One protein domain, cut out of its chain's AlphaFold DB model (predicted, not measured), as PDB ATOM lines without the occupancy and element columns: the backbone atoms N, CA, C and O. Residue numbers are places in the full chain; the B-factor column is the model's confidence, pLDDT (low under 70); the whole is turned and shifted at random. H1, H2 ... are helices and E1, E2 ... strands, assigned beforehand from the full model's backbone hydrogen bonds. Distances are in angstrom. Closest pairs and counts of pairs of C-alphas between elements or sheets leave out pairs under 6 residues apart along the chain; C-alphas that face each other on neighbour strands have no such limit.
ATOM      1  N   LEU A  16     -23.914  35.547  27.324       79.06
ATOM      2  CA  LEU A  16     -24.651  36.666  26.720       79.06
ATOM      3  C   LEU A  16     -24.011  38.038  26.988       79.06
ATOM      4  O   LEU A  16     -24.105  38.911  26.135       79.06
ATOM      5  N   ALA A  17     -23.335  38.229  28.123       75.56
ATOM      6  CA  ALA A  17     -22.637  39.479  28.435       75.56
ATOM      7  C   ALA A  17     -21.314  39.609  27.656       75.56
ATOM      8  O   ALA A  17     -20.880  40.714  27.342       75.56
ATOM      9  N   ALA A  18     -20.683  38.481  27.314       82.69
ATOM     10  CA  ALA A  18     -19.438  38.427  26.544       82.69
ATOM     11  C   ALA A  18     -19.656  38.214  25.030       82.69
ATOM     12  O   ALA A  18     -18.690  38.103  24.269       82.69
ATOM     13  N   THR A  19     -20.912  38.146  24.570       86.56
ATOM     14  CA  THR A  19     -21.235  37.848  23.169       86.56
ATOM     15  C   THR A  19     -20.701  38.918  22.220       86.56
ATOM     16  O   THR A  19     -20.792  40.121  22.478       86.56
ATOM     17  N   LYS A  20     -20.162  38.493  21.073       88.94
ATOM     18  CA  LYS A  20     -19.752  39.394  19.981       88.94
ATOM     19  C   LYS A  20     -20.916  39.778  19.057       88.94
ATOM     20  O   LYS A  20     -20.744  40.661  18.225       88.94
ATOM     21  N   ASN A  21     -22.080  39.138  19.192       93.50
ATOM     22  CA  ASN A  21     -23.270  39.460  18.406       93.50
ATOM     23  C   ASN A  21     -23.948  40.723  18.966       93.50
ATOM     24  O   ASN A  21     -24.365  40.738  20.124       93.50
ATOM     25  N   SER A  22     -24.061  41.775  18.152       92.12
ATOM     26  CA  SER A  22     -24.612  43.070  18.572       92.12
ATOM     27  C   SER A  22     -26.067  42.978  19.036       92.12
ATOM     28  O   SER A  22     -26.395  43.525  20.081       92.12
ATOM     29  N   VAL A  23     -26.914  42.223  18.329       92.00
ATOM     30  CA  VAL A  23     -28.342  42.063  18.658       92.00
ATOM     31  C   VAL A  23     -28.522  41.330  19.986       92.00
ATOM     32  O   VAL A  23     -29.309  41.744  20.833       92.00
ATOM     33  N   ALA A  24     -27.766  40.252  20.200       91.50
ATOM     34  CA  ALA A  24     -27.806  39.517  21.461       91.50
ATOM     35  C   ALA A  24     -27.330  40.383  22.640       91.50
ATOM     36  O   ALA A  24     -27.901  40.296  23.727       91.50
ATOM     37  N   ARG A  25     -26.321  41.238  22.418       89.50
ATOM     38  CA  ARG A  25     -25.824  42.188  23.421       89.50
ATOM     39  C   ARG A  25     -26.849  43.278  23.731       89.50
ATOM     40  O   ARG A  25     -27.107  43.542  24.897       89.50
ATOM     41  N   GLU A  26     -27.483  43.858  22.716       89.75
ATOM     42  CA  GLU A  26     -28.545  44.853  22.902       89.75
ATOM     43  C   GLU A  26     -29.744  44.277  23.656       89.75
ATOM     44  O   GLU A  26     -30.248  44.913  24.581       89.75
ATOM     45  N   LEU A  27     -30.172  43.057  23.314       90.88
ATOM     46  CA  LEU A  27     -31.247  42.370  24.028       90.88
ATOM     47  C   LEU A  27     -30.860  42.097  25.486       90.88
ATOM     48  O   LEU A  27     -31.654  42.347  26.389       90.88
ATOM     49  N   HIS A  28     -29.639  41.614  25.724       89.38
ATOM     50  CA  HIS A  28     -29.098  41.430  27.069       89.38
ATOM     51  C   HIS A  28     -29.131  42.737  27.877       89.38
ATOM     52  O   HIS A  28     -29.671  42.763  28.985       89.38
ATOM     53  N   ASP A  29     -28.625  43.834  27.312       88.12
ATOM     54  CA  ASP A  29     -28.568  45.133  27.984       88.12
ATOM     55  C   ASP A  29     -29.968  45.718  28.213       88.12
ATOM     56  O   ASP A  29     -30.231  46.312  29.260       88.12
ATOM     57  N   PHE A  30     -30.895  45.524  27.271       90.31
ATOM     58  CA  PHE A  30     -32.302  45.885  27.432       90.31
ATOM     59  C   PHE A  30     -32.949  45.120  28.590       90.31
ATOM     60  O   PHE A  30     -33.618  45.730  29.423       90.31
ATOM     61  N   LEU A  31     -32.715  43.808  28.693       89.12
ATOM     62  CA  LEU A  31     -33.245  42.988  29.784       89.12
ATOM     63  C   LEU A  31     -32.678  43.407  31.146       89.12
ATOM     64  O   LEU A  31     -33.437  43.481  32.114       89.12
ATOM     65  N   ILE A  32     -31.384  43.749  31.222       87.69
ATOM     66  CA  ILE A  32     -30.782  44.319  32.439       87.69
ATOM     67  C   ILE A  32     -31.454  45.643  32.809       87.69
ATOM     68  O   ILE A  32     -31.746  45.872  33.978       87.69
ATOM     69  N   LYS A  33     -31.721  46.516  31.832       86.88
ATOM     70  CA  LYS A  33     -32.387  47.806  32.077       86.88
ATOM     71  C   LYS A  33     -33.844  47.633  32.511       86.88
ATOM     72  O   LYS A  33     -34.303  48.370  33.377       86.88
ATOM     73  N   LEU A  34     -34.556  46.664  31.935       90.06
ATOM     74  CA  LEU A  34     -35.950  46.364  32.264       90.06
ATOM     75  C   LEU A  34     -36.089  45.769  33.674       90.06
ATOM     76  O   LEU A  34     -37.018  46.118  34.398       90.06
ATOM     77  N   ASN A  35     -35.174  44.878  34.067       89.06
ATOM     78  CA  ASN A  35     -35.130  44.292  35.403       89.06
ATOM     79  C   ASN A  35     -33.679  44.201  35.911       89.06
ATOM     80  O   ASN A  35     -33.021  43.174  35.720       89.06
ATOM     81  N   PRO A  36     -33.174  45.240  36.598       85.75
ATOM     82  CA  PRO A  36     -31.785  45.278  37.054       85.75
ATOM     83  C   PRO A  36     -31.519  44.413  38.292       85.75
ATOM     84  O   PRO A  36     -30.360  44.216  38.659       85.75
ATOM     85  N   GLU A  37     -32.550  43.883  38.959       85.69
ATOM     86  CA  GLU A  37     -32.389  43.188  40.241       85.69
ATOM     87  C   GLU A  37     -31.481  41.944  40.173       85.69
ATOM     88  O   GLU A  37     -30.601  41.815  41.032       85.69
ATOM     89  N   PRO A  38     -31.597  41.046  39.171       84.94
ATOM     90  CA  PRO A  38     -30.682  39.915  39.033       84.94
ATOM     91  C   PRO A  38     -29.226  40.363  38.875       84.94
ATOM     92  O   PRO A  38     -28.345  39.836  39.554       84.94
ATOM     93  N   HIS A  39     -28.978  41.386  38.048       83.81
ATOM     94  CA  HIS A  39     -27.648  41.965  37.860       83.81
ATOM     95  C   HIS A  39     -27.114  42.548  39.181       83.81
ATOM     96  O   HIS A  39     -26.011  42.215  39.620       83.81
ATOM     97  N   ARG A  40     -27.933  43.331  39.893       83.00
ATOM     98  CA  ARG A  40     -27.577  43.933  41.186       83.00
ATOM     99  C   ARG A  40     -27.223  42.884  42.242       83.00
ATOM    100  O   ARG A  40     -26.230  43.045  42.942       83.00
ATOM    101  N   ARG A  41     -27.980  41.788  42.353       82.44
ATOM    102  CA  ARG A  41     -27.696  40.704  43.319       82.44
ATOM    103  C   ARG A  41     -26.404  39.944  43.008       82.44
ATOM    104  O   ARG A  41     -25.786  39.376  43.918       82.44
ATOM    105  N   VAL A  42     -25.997  39.898  41.741       81.19
ATOM    106  CA  VAL A  42     -24.735  39.276  41.324       81.19
ATOM    107  C   VAL A  42     -23.551  40.171  41.683       81.19
ATOM    108  O   VAL A  42     -22.641  39.684  42.352       81.19
ATOM    109  N   PHE A  43     -23.594  41.458  41.324       81.19
ATOM    110  CA  PHE A  43     -22.431  42.352  41.405       81.19
ATOM    111  C   PHE A  43     -22.358  43.227  42.662       81.19
ATOM    112  O   PHE A  43     -21.274  43.684  43.006       81.19
ATOM    113  N   LEU A  44     -23.464  43.431  43.383       81.88
ATOM    114  CA  LEU A  44     -23.516  44.258  44.592       81.88
ATOM    115  C   LEU A  44     -23.966  43.429  45.799       81.88
ATOM    116  O   LEU A  44     -25.111  43.493  46.262       81.88
ATOM    117  N   LYS A  45     -23.042  42.615  46.313       85.31
ATOM    118  CA  LYS A  45     -23.299  41.765  47.481       85.31
ATOM    119  C   LYS A  45     -23.587  42.619  48.724       85.31
ATOM    120  O   LYS A  45     -23.019  43.702  48.853       85.31
ATOM    121  N   PRO A  46     -24.432  42.153  49.668       86.44
ATOM    122  CA  PRO A  46     -24.747  42.912  50.880       86.44
ATOM    123  C   PRO A  46     -23.507  43.405  51.640       86.44
ATOM    124  O   PRO A  46     -23.453  44.581  51.990       86.44
ATOM    125  N   PHE A  47     -22.478  42.559  51.783       84.75
ATOM    126  CA  PHE A  47     -21.252  42.902  52.513       84.75
ATOM    127  C   PHE A  47     -20.487  44.092  51.911       84.75
ATOM    128  O   PHE A  47     -19.869  44.841  52.652       84.75
ATOM    129  N   MET A  48     -20.590  44.350  50.601       84.88
ATOM    130  CA  MET A  48     -19.943  45.513  49.974       84.88
ATOM    131  C   MET A  48     -20.518  46.846  50.483       84.88
ATOM    132  O   MET A  48     -19.856  47.875  50.387       84.88
ATOM    133  N   ARG A  49     -21.745  46.829  51.027       82.62
ATOM    134  CA  ARG A  49     -22.445  47.999  51.583       82.62
ATOM    135  C   ARG A  49     -22.490  48.010  53.108       82.62
ATOM    136  O   ARG A  49     -22.499  49.076  53.706       82.62
ATOM    137  N   THR A  50     -22.596  46.841  53.738       86.81
ATOM    138  CA  THR A  50     -22.747  46.733  55.200       86.81
ATOM    139  C   THR A  50     -21.427  46.490  55.927       86.81
ATOM    140  O   THR A  50     -21.385  46.619  57.144       86.81
ATOM    141  N   GLN A  51     -20.377  46.103  55.200       88.44
ATOM    142  CA  GLN A  51     -19.032  45.790  55.697       88.44
ATOM    143  C   GLN A  51     -17.993  46.401  54.743       88.44
ATOM    144  O   GLN A  51     -17.049  45.740  54.312       88.44
ATOM    145  N   THR A  52     -18.217  47.646  54.303       90.81
ATOM    146  CA  THR A  52     -17.405  48.258  53.242       90.81
ATOM    147  C   THR A  52     -15.940  48.366  53.646       90.81
ATOM    148  O   THR A  52     -15.076  48.114  52.816       90.81
ATOM    149  N   ALA A  53     -15.641  48.680  54.909       91.44
ATOM    150  CA  ALA A  53     -14.264  48.744  55.386       91.44
ATOM    151  C   ALA A  53     -13.589  47.363  55.398       91.44
ATOM    152  O   ALA A  53     -12.473  47.235  54.898       91.44
ATOM    153  N   GLU A  54     -14.265  46.318  55.886       89.38
ATOM    154  CA  GLU A  54     -13.760  44.943  55.831       89.38
ATOM    155  C   GLU A  54     -13.590  44.467  54.381       89.38
ATOM    156  O   GLU A  54     -12.604  43.803  54.060       89.38
ATOM    157  N   PHE A  55     -14.493  44.851  53.474       88.31
ATOM    158  CA  PHE A  55     -14.339  44.592  52.045       88.31
ATOM    159  C   PHE A  55     -13.105  45.302  51.480       88.31
ATOM    160  O   PHE A  55     -12.253  44.650  50.889       88.31
ATOM    161  N   CYS A  56     -12.944  46.606  51.721       89.00
ATOM    162  CA  CYS A  56     -11.763  47.361  51.296       89.00
ATOM    163  C   CYS A  56     -10.465  46.802  51.903       89.00
ATOM    164  O   CYS A  56      -9.420  46.830  51.248       89.00
ATOM    165  N   SER A  57     -10.521  46.249  53.120       88.44
ATOM    166  CA  SER A  57      -9.372  45.640  53.797       88.44
ATOM    167  C   SER A  57      -8.771  44.475  53.019       88.44
ATOM    168  O   SER A  57      -7.595  44.180  53.209       88.44
ATOM    169  N   SER A  58      -9.529  43.834  52.118       85.00
ATOM    170  CA  SER A  58      -8.976  42.804  51.246       85.00
ATOM    171  C   SER A  58      -7.736  43.348  50.535       85.00
ATOM    172  O   SER A  58      -6.672  42.746  50.606       85.00
ATOM    173  N   CYS A  59      -7.821  44.533  49.939       85.12
ATOM    174  CA  CYS A  59      -6.710  45.120  49.196       85.12
ATOM    175  C   CYS A  59      -5.897  46.128  50.016       85.12
ATOM    176  O   CYS A  59      -4.768  46.430  49.640       85.12
ATOM    177  N   HIS A  60      -6.459  46.659  51.109       88.50
ATOM    178  CA  HIS A  60      -5.845  47.729  51.904       88.50
ATOM    179  C   HIS A  60      -5.281  47.306  53.266       88.50
ATOM    180  O   HIS A  60      -4.813  48.150  54.030       88.50
ATOM    181  N   LYS A  61      -5.283  46.004  53.554       87.88
ATOM    182  CA  LYS A  61      -4.498  45.382  54.620       87.88
ATOM    183  C   LYS A  61      -3.615  44.320  53.984       87.88
ATOM    184  O   LYS A  61      -4.077  43.228  53.664       87.88
ATOM    185  N   VAL A  62      -2.361  44.673  53.725       85.69
ATOM    186  CA  VAL A  62      -1.438  43.827  52.958       85.69
ATOM    187  C   VAL A  62      -0.246  43.386  53.796       85.69
ATOM    188  O   VAL A  62       0.109  43.999  54.806       85.69
ATOM    189  N   HIS A  63       0.375  42.296  53.371       84.81
ATOM    190  CA  HIS A  63       1.622  41.777  53.907       84.81
ATOM    191  C   HIS A  63       2.392  41.070  52.784       84.81
ATOM    192  O   HIS A  63       1.817  40.704  51.761       84.81
ATOM    193  N   LEU A  64       3.695  40.903  52.973       84.62
ATOM    194  CA  LEU A  64       4.556  40.065  52.146       84.62
ATOM    195  C   LEU A  64       4.947  38.856  52.989       84.62
ATOM    196  O   LEU A  64       5.477  39.030  54.083       84.62
ATOM    197  N   ASP A  65       4.680  37.648  52.504       85.56
ATOM    198  CA  ASP A  65       5.088  36.418  53.187       85.56
ATOM    199  C   ASP A  65       6.328  35.792  52.528       85.56
ATOM    200  O   ASP A  65       6.783  36.226  51.463       85.56
ATOM    201  N   PHE A  66       6.873  34.759  53.168       87.50
ATOM    202  CA  PHE A  66       8.080  34.049  52.756       87.50
ATOM    203  C   PHE A  66       8.131  33.688  51.254       87.50
ATOM    204  O   PHE A  66       9.183  33.900  50.657       87.50
ATOM    205  N   PRO A  67       7.047  33.229  50.588       87.06
ATOM    206  CA  PRO A  67       7.091  32.929  49.151       87.06
ATOM    207  C   PRO A  67       7.370  34.137  48.242       87.06
ATOM    208  O   PRO A  67       7.751  33.949  47.092       87.06
ATOM    209  N   VAL A  68       7.150  35.363  48.727       85.38
ATOM    210  CA  VAL A  68       7.335  36.600  47.949       85.38
ATOM    211  C   VAL A  68       8.671  37.273  48.262       85.38
ATOM    212  O   VAL A  68       9.274  37.870  47.375       85.38
ATOM    213  N   ASN A  69       9.133  37.204  49.515       88.62
ATOM    214  CA  ASN A  69      10.319  37.941  49.972       88.62
ATOM    215  C   ASN A  69      11.502  37.067  50.425       88.62
ATOM    216  O   ASN A  69      12.559  37.621  50.721       88.62
ATOM    217  N   HIS A  70      11.332  35.742  50.493       89.12
ATOM    218  CA  HIS A  70      12.321  34.752  50.954       89.12
ATOM    219  C   HIS A  70      12.907  35.014  52.351       89.12
ATOM    220  O   HIS A  70      13.993  34.541  52.675       89.12
ATOM    221  N   TYR A  71      12.190  35.758  53.193       88.44
ATOM    222  CA  TYR A  71      12.669  36.190  54.500       88.44
ATOM    223  C   TYR A  71      11.685  35.817  55.605       88.44
ATOM    224  O   TYR A  71      11.969  34.926  56.405       88.44
ATOM    225  N   ARG A  72      10.519  36.467  55.660       87.06
ATOM    226  CA  ARG A  72       9.507  36.244  56.704       87.06
ATOM    227  C   ARG A  72       8.190  36.928  56.364       87.06
ATOM    228  O   ARG A  72       8.134  37.756  55.460       87.06
ATOM    229  N   TRP A  73       7.160  36.657  57.162       87.06
ATOM    230  CA  TRP A  73       5.974  37.500  57.157       87.06
ATOM    231  C   TRP A  73       6.347  38.931  57.549       87.06
ATOM    232  O   TRP A  73       6.996  39.189  58.566       87.06
ATOM    233  N   PHE A  74       5.944  39.864  56.706       79.19
ATOM    234  CA  PHE A  74       6.337  41.253  56.769       79.19
ATOM    235  C   PHE A  74       5.116  42.114  56.478       79.19
ATOM    236  O   PHE A  74       4.504  42.011  55.415       79.19
ATOM    237  N   ARG A  75       4.747  42.970  57.428       83.81
ATOM    238  CA  ARG A  75       3.585  43.849  57.297       83.81
ATOM    239  C   ARG A  75       3.762  44.783  56.089       83.81
ATOM    240  O   ARG A  75       4.810  45.387  55.904       83.81
ATOM    241  N   GLY A  76       2.757  44.882  55.230       82.44
ATOM    242  CA  GLY A  76       2.652  45.952  54.243       82.44
ATOM    243  C   GLY A  76       1.783  47.085  54.797       82.44
ATOM    244  O   GLY A  76       1.499  47.119  55.994       82.44
ATOM    245  N   PHE A  77       1.328  48.008  53.950       83.12
ATOM    246  CA  PHE A  77       0.420  49.054  54.420       83.12
ATOM    247  C   PHE A  77      -0.895  48.446  54.945       83.12
ATOM    248  O   PHE A  77      -1.369  47.409  54.468       83.12
ATOM    249  N   ASN A  78      -1.457  49.076  55.971       86.75
ATOM    250  CA  ASN A  78      -2.570  48.533  56.742       86.75
ATOM    251  C   ASN A  78      -3.551  49.636  57.114       86.75
ATOM    252  O   ASN A  78      -3.530  50.147  58.224       86.75
ATOM    253  N   GLU A  79      -4.416  50.024  56.187       89.56
ATOM    254  CA  GLU A  79      -5.356  51.115  56.460       89.56
ATOM    255  C   GLU A  79      -6.527  50.674  57.330       89.56
ATOM    256  O   GLU A  79      -7.095  51.489  58.054       89.56
ATOM    257  N   TYR A  80      -6.884  49.386  57.281       91.50
ATOM    258  CA  TYR A  80      -8.051  48.885  57.996       91.50
ATOM    259  C   TYR A  80      -7.866  48.947  59.512       91.50
ATOM    260  O   TYR A  80      -8.739  49.494  60.177       91.50
ATOM    261  N   ASP A  81      -6.756  48.450  60.068       89.38
ATOM    262  CA  ASP A  81      -6.589  48.441  61.532       89.38
ATOM    263  C   ASP A  81      -6.451  49.860  62.096       89.38
ATOM    264  O   ASP A  81      -6.960  50.147  63.182       89.38
ATOM    265  N   ASN A  82      -5.831  50.760  61.327       89.19
ATOM    266  CA  ASN A  82      -5.719  52.178  61.664       89.19
ATOM    267  C   ASN A  82      -7.082  52.868  61.660       89.19
ATOM    268  O   ASN A  82      -7.418  53.587  62.599       89.19
ATOM    269  N   TRP A  83      -7.896  52.606  60.634       93.69
ATOM    270  CA  TRP A  83      -9.276  53.071  60.585       93.69
ATOM    271  C   TRP A  83     -10.105  52.506  61.724       93.69
ATOM    272  O   TRP A  83     -10.757  53.268  62.441       93.69
ATOM    273  N   GLN A  84     -10.020  51.205  61.958       93.31
ATOM    274  CA  GLN A  84     -10.759  50.513  63.001       93.31
ATOM    275  C   GLN A  84     -10.429  51.077  64.392       93.31
ATOM    276  O   GLN A  84     -11.342  51.325  65.172       93.31
ATOM    277  N   ALA A  85      -9.161  51.378  64.675       90.19
ATOM    278  CA  ALA A  85      -8.740  51.974  65.944       90.19
ATOM    279  C   ALA A  85      -9.031  53.484  66.066       90.19
ATOM    280  O   ALA A  85      -8.861  54.059  67.140       90.19
ATOM    281  N   SER A  86      -9.457  54.144  64.985       92.75
ATOM    282  CA  SER A  86      -9.708  55.585  64.966       92.75
ATOM    283  C   SER A  86     -11.115  55.968  65.433       92.75
ATOM    284  O   SER A  86     -12.076  55.208  65.301       92.75
ATOM    285  N   GLY A  87     -11.271  57.223  65.853       92.81
ATOM    286  CA  GLY A  87     -12.569  57.827  66.132       92.81
ATOM    287  C   GLY A  87     -13.406  57.992  64.864       92.81
ATOM    288  O   GLY A  87     -14.631  58.055  64.943       92.81
ATOM    289  N   VAL A  88     -12.771  57.998  63.682       94.38
ATOM    290  CA  VAL A  88     -13.455  58.088  62.385       94.38
ATOM    291  C   VAL A  88     -14.308  56.852  62.116       94.38
ATOM    292  O   VAL A  88     -15.418  57.000  61.617       94.38
ATOM    293  N   SER A  89     -13.864  55.651  62.495       94.62
ATOM    294  CA  SER A  89     -14.688  54.439  62.354       94.62
ATOM    295  C   SER A  89     -15.837  54.358  63.361       94.62
ATOM    296  O   SER A  89     -16.758  53.557  63.187       94.62
ATOM    297  N   GLY A  90     -15.776  55.154  64.435       94.50
ATOM    298  CA  GLY A  90     -16.654  55.013  65.594       94.50
ATOM    299  C   GLY A  90     -16.426  53.724  66.391       94.50
ATOM    300  O   GLY A  90     -17.296  53.353  67.171       94.50
ATOM    301  N   GLN A  91     -15.307  53.019  66.183       93.94
ATOM    302  CA  GLN A  91     -14.977  51.777  66.894       93.94
ATOM    303  C   GLN A  91     -13.825  51.943  67.895       93.94
ATOM    304  O   GLN A  91     -13.733  51.145  68.823       93.94
ATOM    305  N   GLY A  92     -12.972  52.962  67.740       92.75
ATOM    306  CA  GLY A  92     -11.872  53.239  68.666       92.75
ATOM    307  C   GLY A  92     -12.285  54.155  69.815       92.75
ATOM    308  O   GLY A  92     -12.633  55.305  69.588       92.75
ATOM    309  N   ALA A  93     -12.183  53.687  71.055       93.94
ATOM    310  CA  ALA A  93     -12.602  54.396  72.264       93.94
ATOM    311  C   ALA A  93     -11.562  55.387  72.812       93.94
ATOM    312  O   ALA A  93     -11.806  56.045  73.826       93.94
ATOM    313  N   ARG A  94     -10.374  55.464  72.198       92.75
ATOM    314  CA  ARG A  94      -9.186  56.152  72.748       92.75
ATOM    315  C   ARG A  94      -8.686  57.318  71.902       92.75
ATOM    316  O   ARG A  94      -7.730  57.991  72.299       92.75
ATOM    317  N   SER A  95      -9.337  57.591  70.778       93.19
ATOM    318  CA  SER A  95      -8.927  58.661  69.876       93.19
ATOM    319  C   SER A  95      -8.980  60.028  70.552       93.19
ATOM    320  O   SER A  95      -9.766  60.264  71.476       93.19
ATOM    321  N   PHE A  96      -8.107  60.931  70.107       94.25
ATOM    322  CA  PHE A  96      -8.096  62.305  70.607       94.25
ATOM    323  C   PHE A  96      -9.319  63.087  70.124       94.25
ATOM    324  O   PHE A  96      -9.857  63.888  70.882       94.25
ATOM    325  N   TYR A  97      -9.790  62.801  68.906       93.88
ATOM    326  CA  TYR A  97     -10.947  63.448  68.293       93.88
ATOM    327  C   TYR A  97     -11.907  62.438  67.659       93.88
ATOM    328  O   TYR A  97     -11.493  61.380  67.183       93.88
ATOM    329  N   TYR A  98     -13.185  62.820  67.602       93.12
ATOM    330  CA  TYR A  98     -14.265  62.052  66.988       93.12
ATOM    331  C   TYR A  98     -15.051  62.955  66.029       93.12
ATOM    332  O   TYR A  98     -15.426  64.065  66.422       93.12
ATOM    333  N   PRO A  99     -15.314  62.533  64.779       92.38
ATOM    334  CA  PRO A  99     -16.247  63.247  63.922       92.38
ATOM    335  C   PRO A  99     -17.675  63.119  64.464       92.38
ATOM    336  O   PRO A  99     -18.014  62.170  65.167       92.38
ATOM    337  N   ALA A 100     -18.551  64.047  64.071       91.56
ATOM    338  CA  ALA A 100     -19.959  64.021  64.476       91.56
ATOM    339  C   ALA A 100     -20.698  62.742  64.037       91.56
ATOM    340  O   ALA A 100     -21.705  62.367  64.634       91.56
ATOM    341  N   LYS A 101     -20.224  62.092  62.967       92.69
ATOM    342  CA  LYS A 101     -20.722  60.803  62.491       92.69
ATOM    343  C   LYS A 101     -19.539  59.916  62.107       92.69
ATOM    344  O   LYS A 101     -18.644  60.419  61.424       92.69
ATOM    345  N   PRO A 102     -19.559  58.626  62.481       93.94
ATOM    346  CA  PRO A 102     -18.619  57.652  61.950       93.94
ATOM    347  C   PRO A 102     -18.662  57.606  60.420       93.94
ATOM    348  O   PRO A 102     -19.718  57.813  59.817       93.94
ATOM    349  N   GLN A 103     -17.520  57.320  59.807       93.12
ATOM    350  CA  GLN A 103     -17.338  57.237  58.362       93.12
ATOM    351  C   GLN A 103     -16.632  55.934  57.989       93.12
ATOM    352  O   GLN A 103     -15.796  55.415  58.732       93.12
ATOM    353  N   GLN A 104     -16.943  55.420  56.806       92.19
ATOM    354  CA  GLN A 104     -16.312  54.261  56.184       92.19
ATOM    355  C   GLN A 104     -15.410  54.694  55.022       92.19
ATOM    356  O   GLN A 104     -15.464  55.831  54.555       92.19
ATOM    357  N   CYS A 105     -14.601  53.769  54.497       91.06
ATOM    358  CA  CYS A 105     -13.669  54.058  53.403       91.06
ATOM    359  C   CYS A 105     -14.357  54.698  52.179       91.06
ATOM    360  O   CYS A 105     -13.818  55.634  51.588       91.06
TER     361      CYS A 105
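AT A GLANCE: This is residues 16 to 105 of the 651 residues of an uncharacterized protein of Acidobacteria bacterium (UniProt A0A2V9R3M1). A strung-out chain has helix H1 at one far end, short helices H2 and H3 along a thin, open connection, and H4 and H6 meeting at the other end of that connection. From H4 and H6 a narrow ribbon of two antiparallel strands, E1 and E2, runs to H5 at its far end, while residues 86 to 105 form a long loop that turns back toward H4. The 90 printed residues include six named helices and two named strands, in the order H1 H2 H3 H4 E1 H5 E2 H6, mostly helix. The whole is extended and flat, with a radius of gyration of the C-alphas of 20.6 A and spans of 57 by 45 by 15 A.

IN THESE COORDINATES: H1, residues 22 to 34, begins with C-alpha 22 at (-24.612, 43.070, 18.572) and is 18.1 A long. H2 is residues 37 to 43 and H3 residues 46 to 50. H4, residues 52 to 60, is 11.6 A long. E1 is residues 61 to 64, H5 residues 66 to 69, and E2 residues 74 to 78. H6, residues 79 to 85, ends with C-alpha 85 at (-8.740, 51.974, 65.944).

HOW THE PARTS SIT: H1 and H2 are close but not clearly touching, C-alphas 32 and 39 being closest at 6.7 A, and about perpendicular at 73 degrees. H2 and H3 are apart. H3 and H4 are close but not clearly touching, with C-alphas 48 and 55 closest at 6.0 A. H4 and H6 touch, closest at C-alphas 57 and 80, 5.5 A, at a steep tilt of 45 degrees, opposite ways. E1 and E2 are antiparallel; N 62 and O 77 at 3.0 A and N 76 and O 62 at 2.8 A are within hydrogen-bond range. H5 touches no helix. Each O i to N i+4 pair is within range in H1, H2, H3 and H6, and 3 of 5 in H4; H5 is too short for such a pair.

THE WHOLE: The C-alphas of Val 23 and Phe 96, the two farthest apart, are 59.3 A apart. The printed part has no cut, and the links between named elements are tight. Residues 33 to 38 and 41 to 46 stand free. No printed residue has a pLDDT under 70; the mean of the printed part is 88.4.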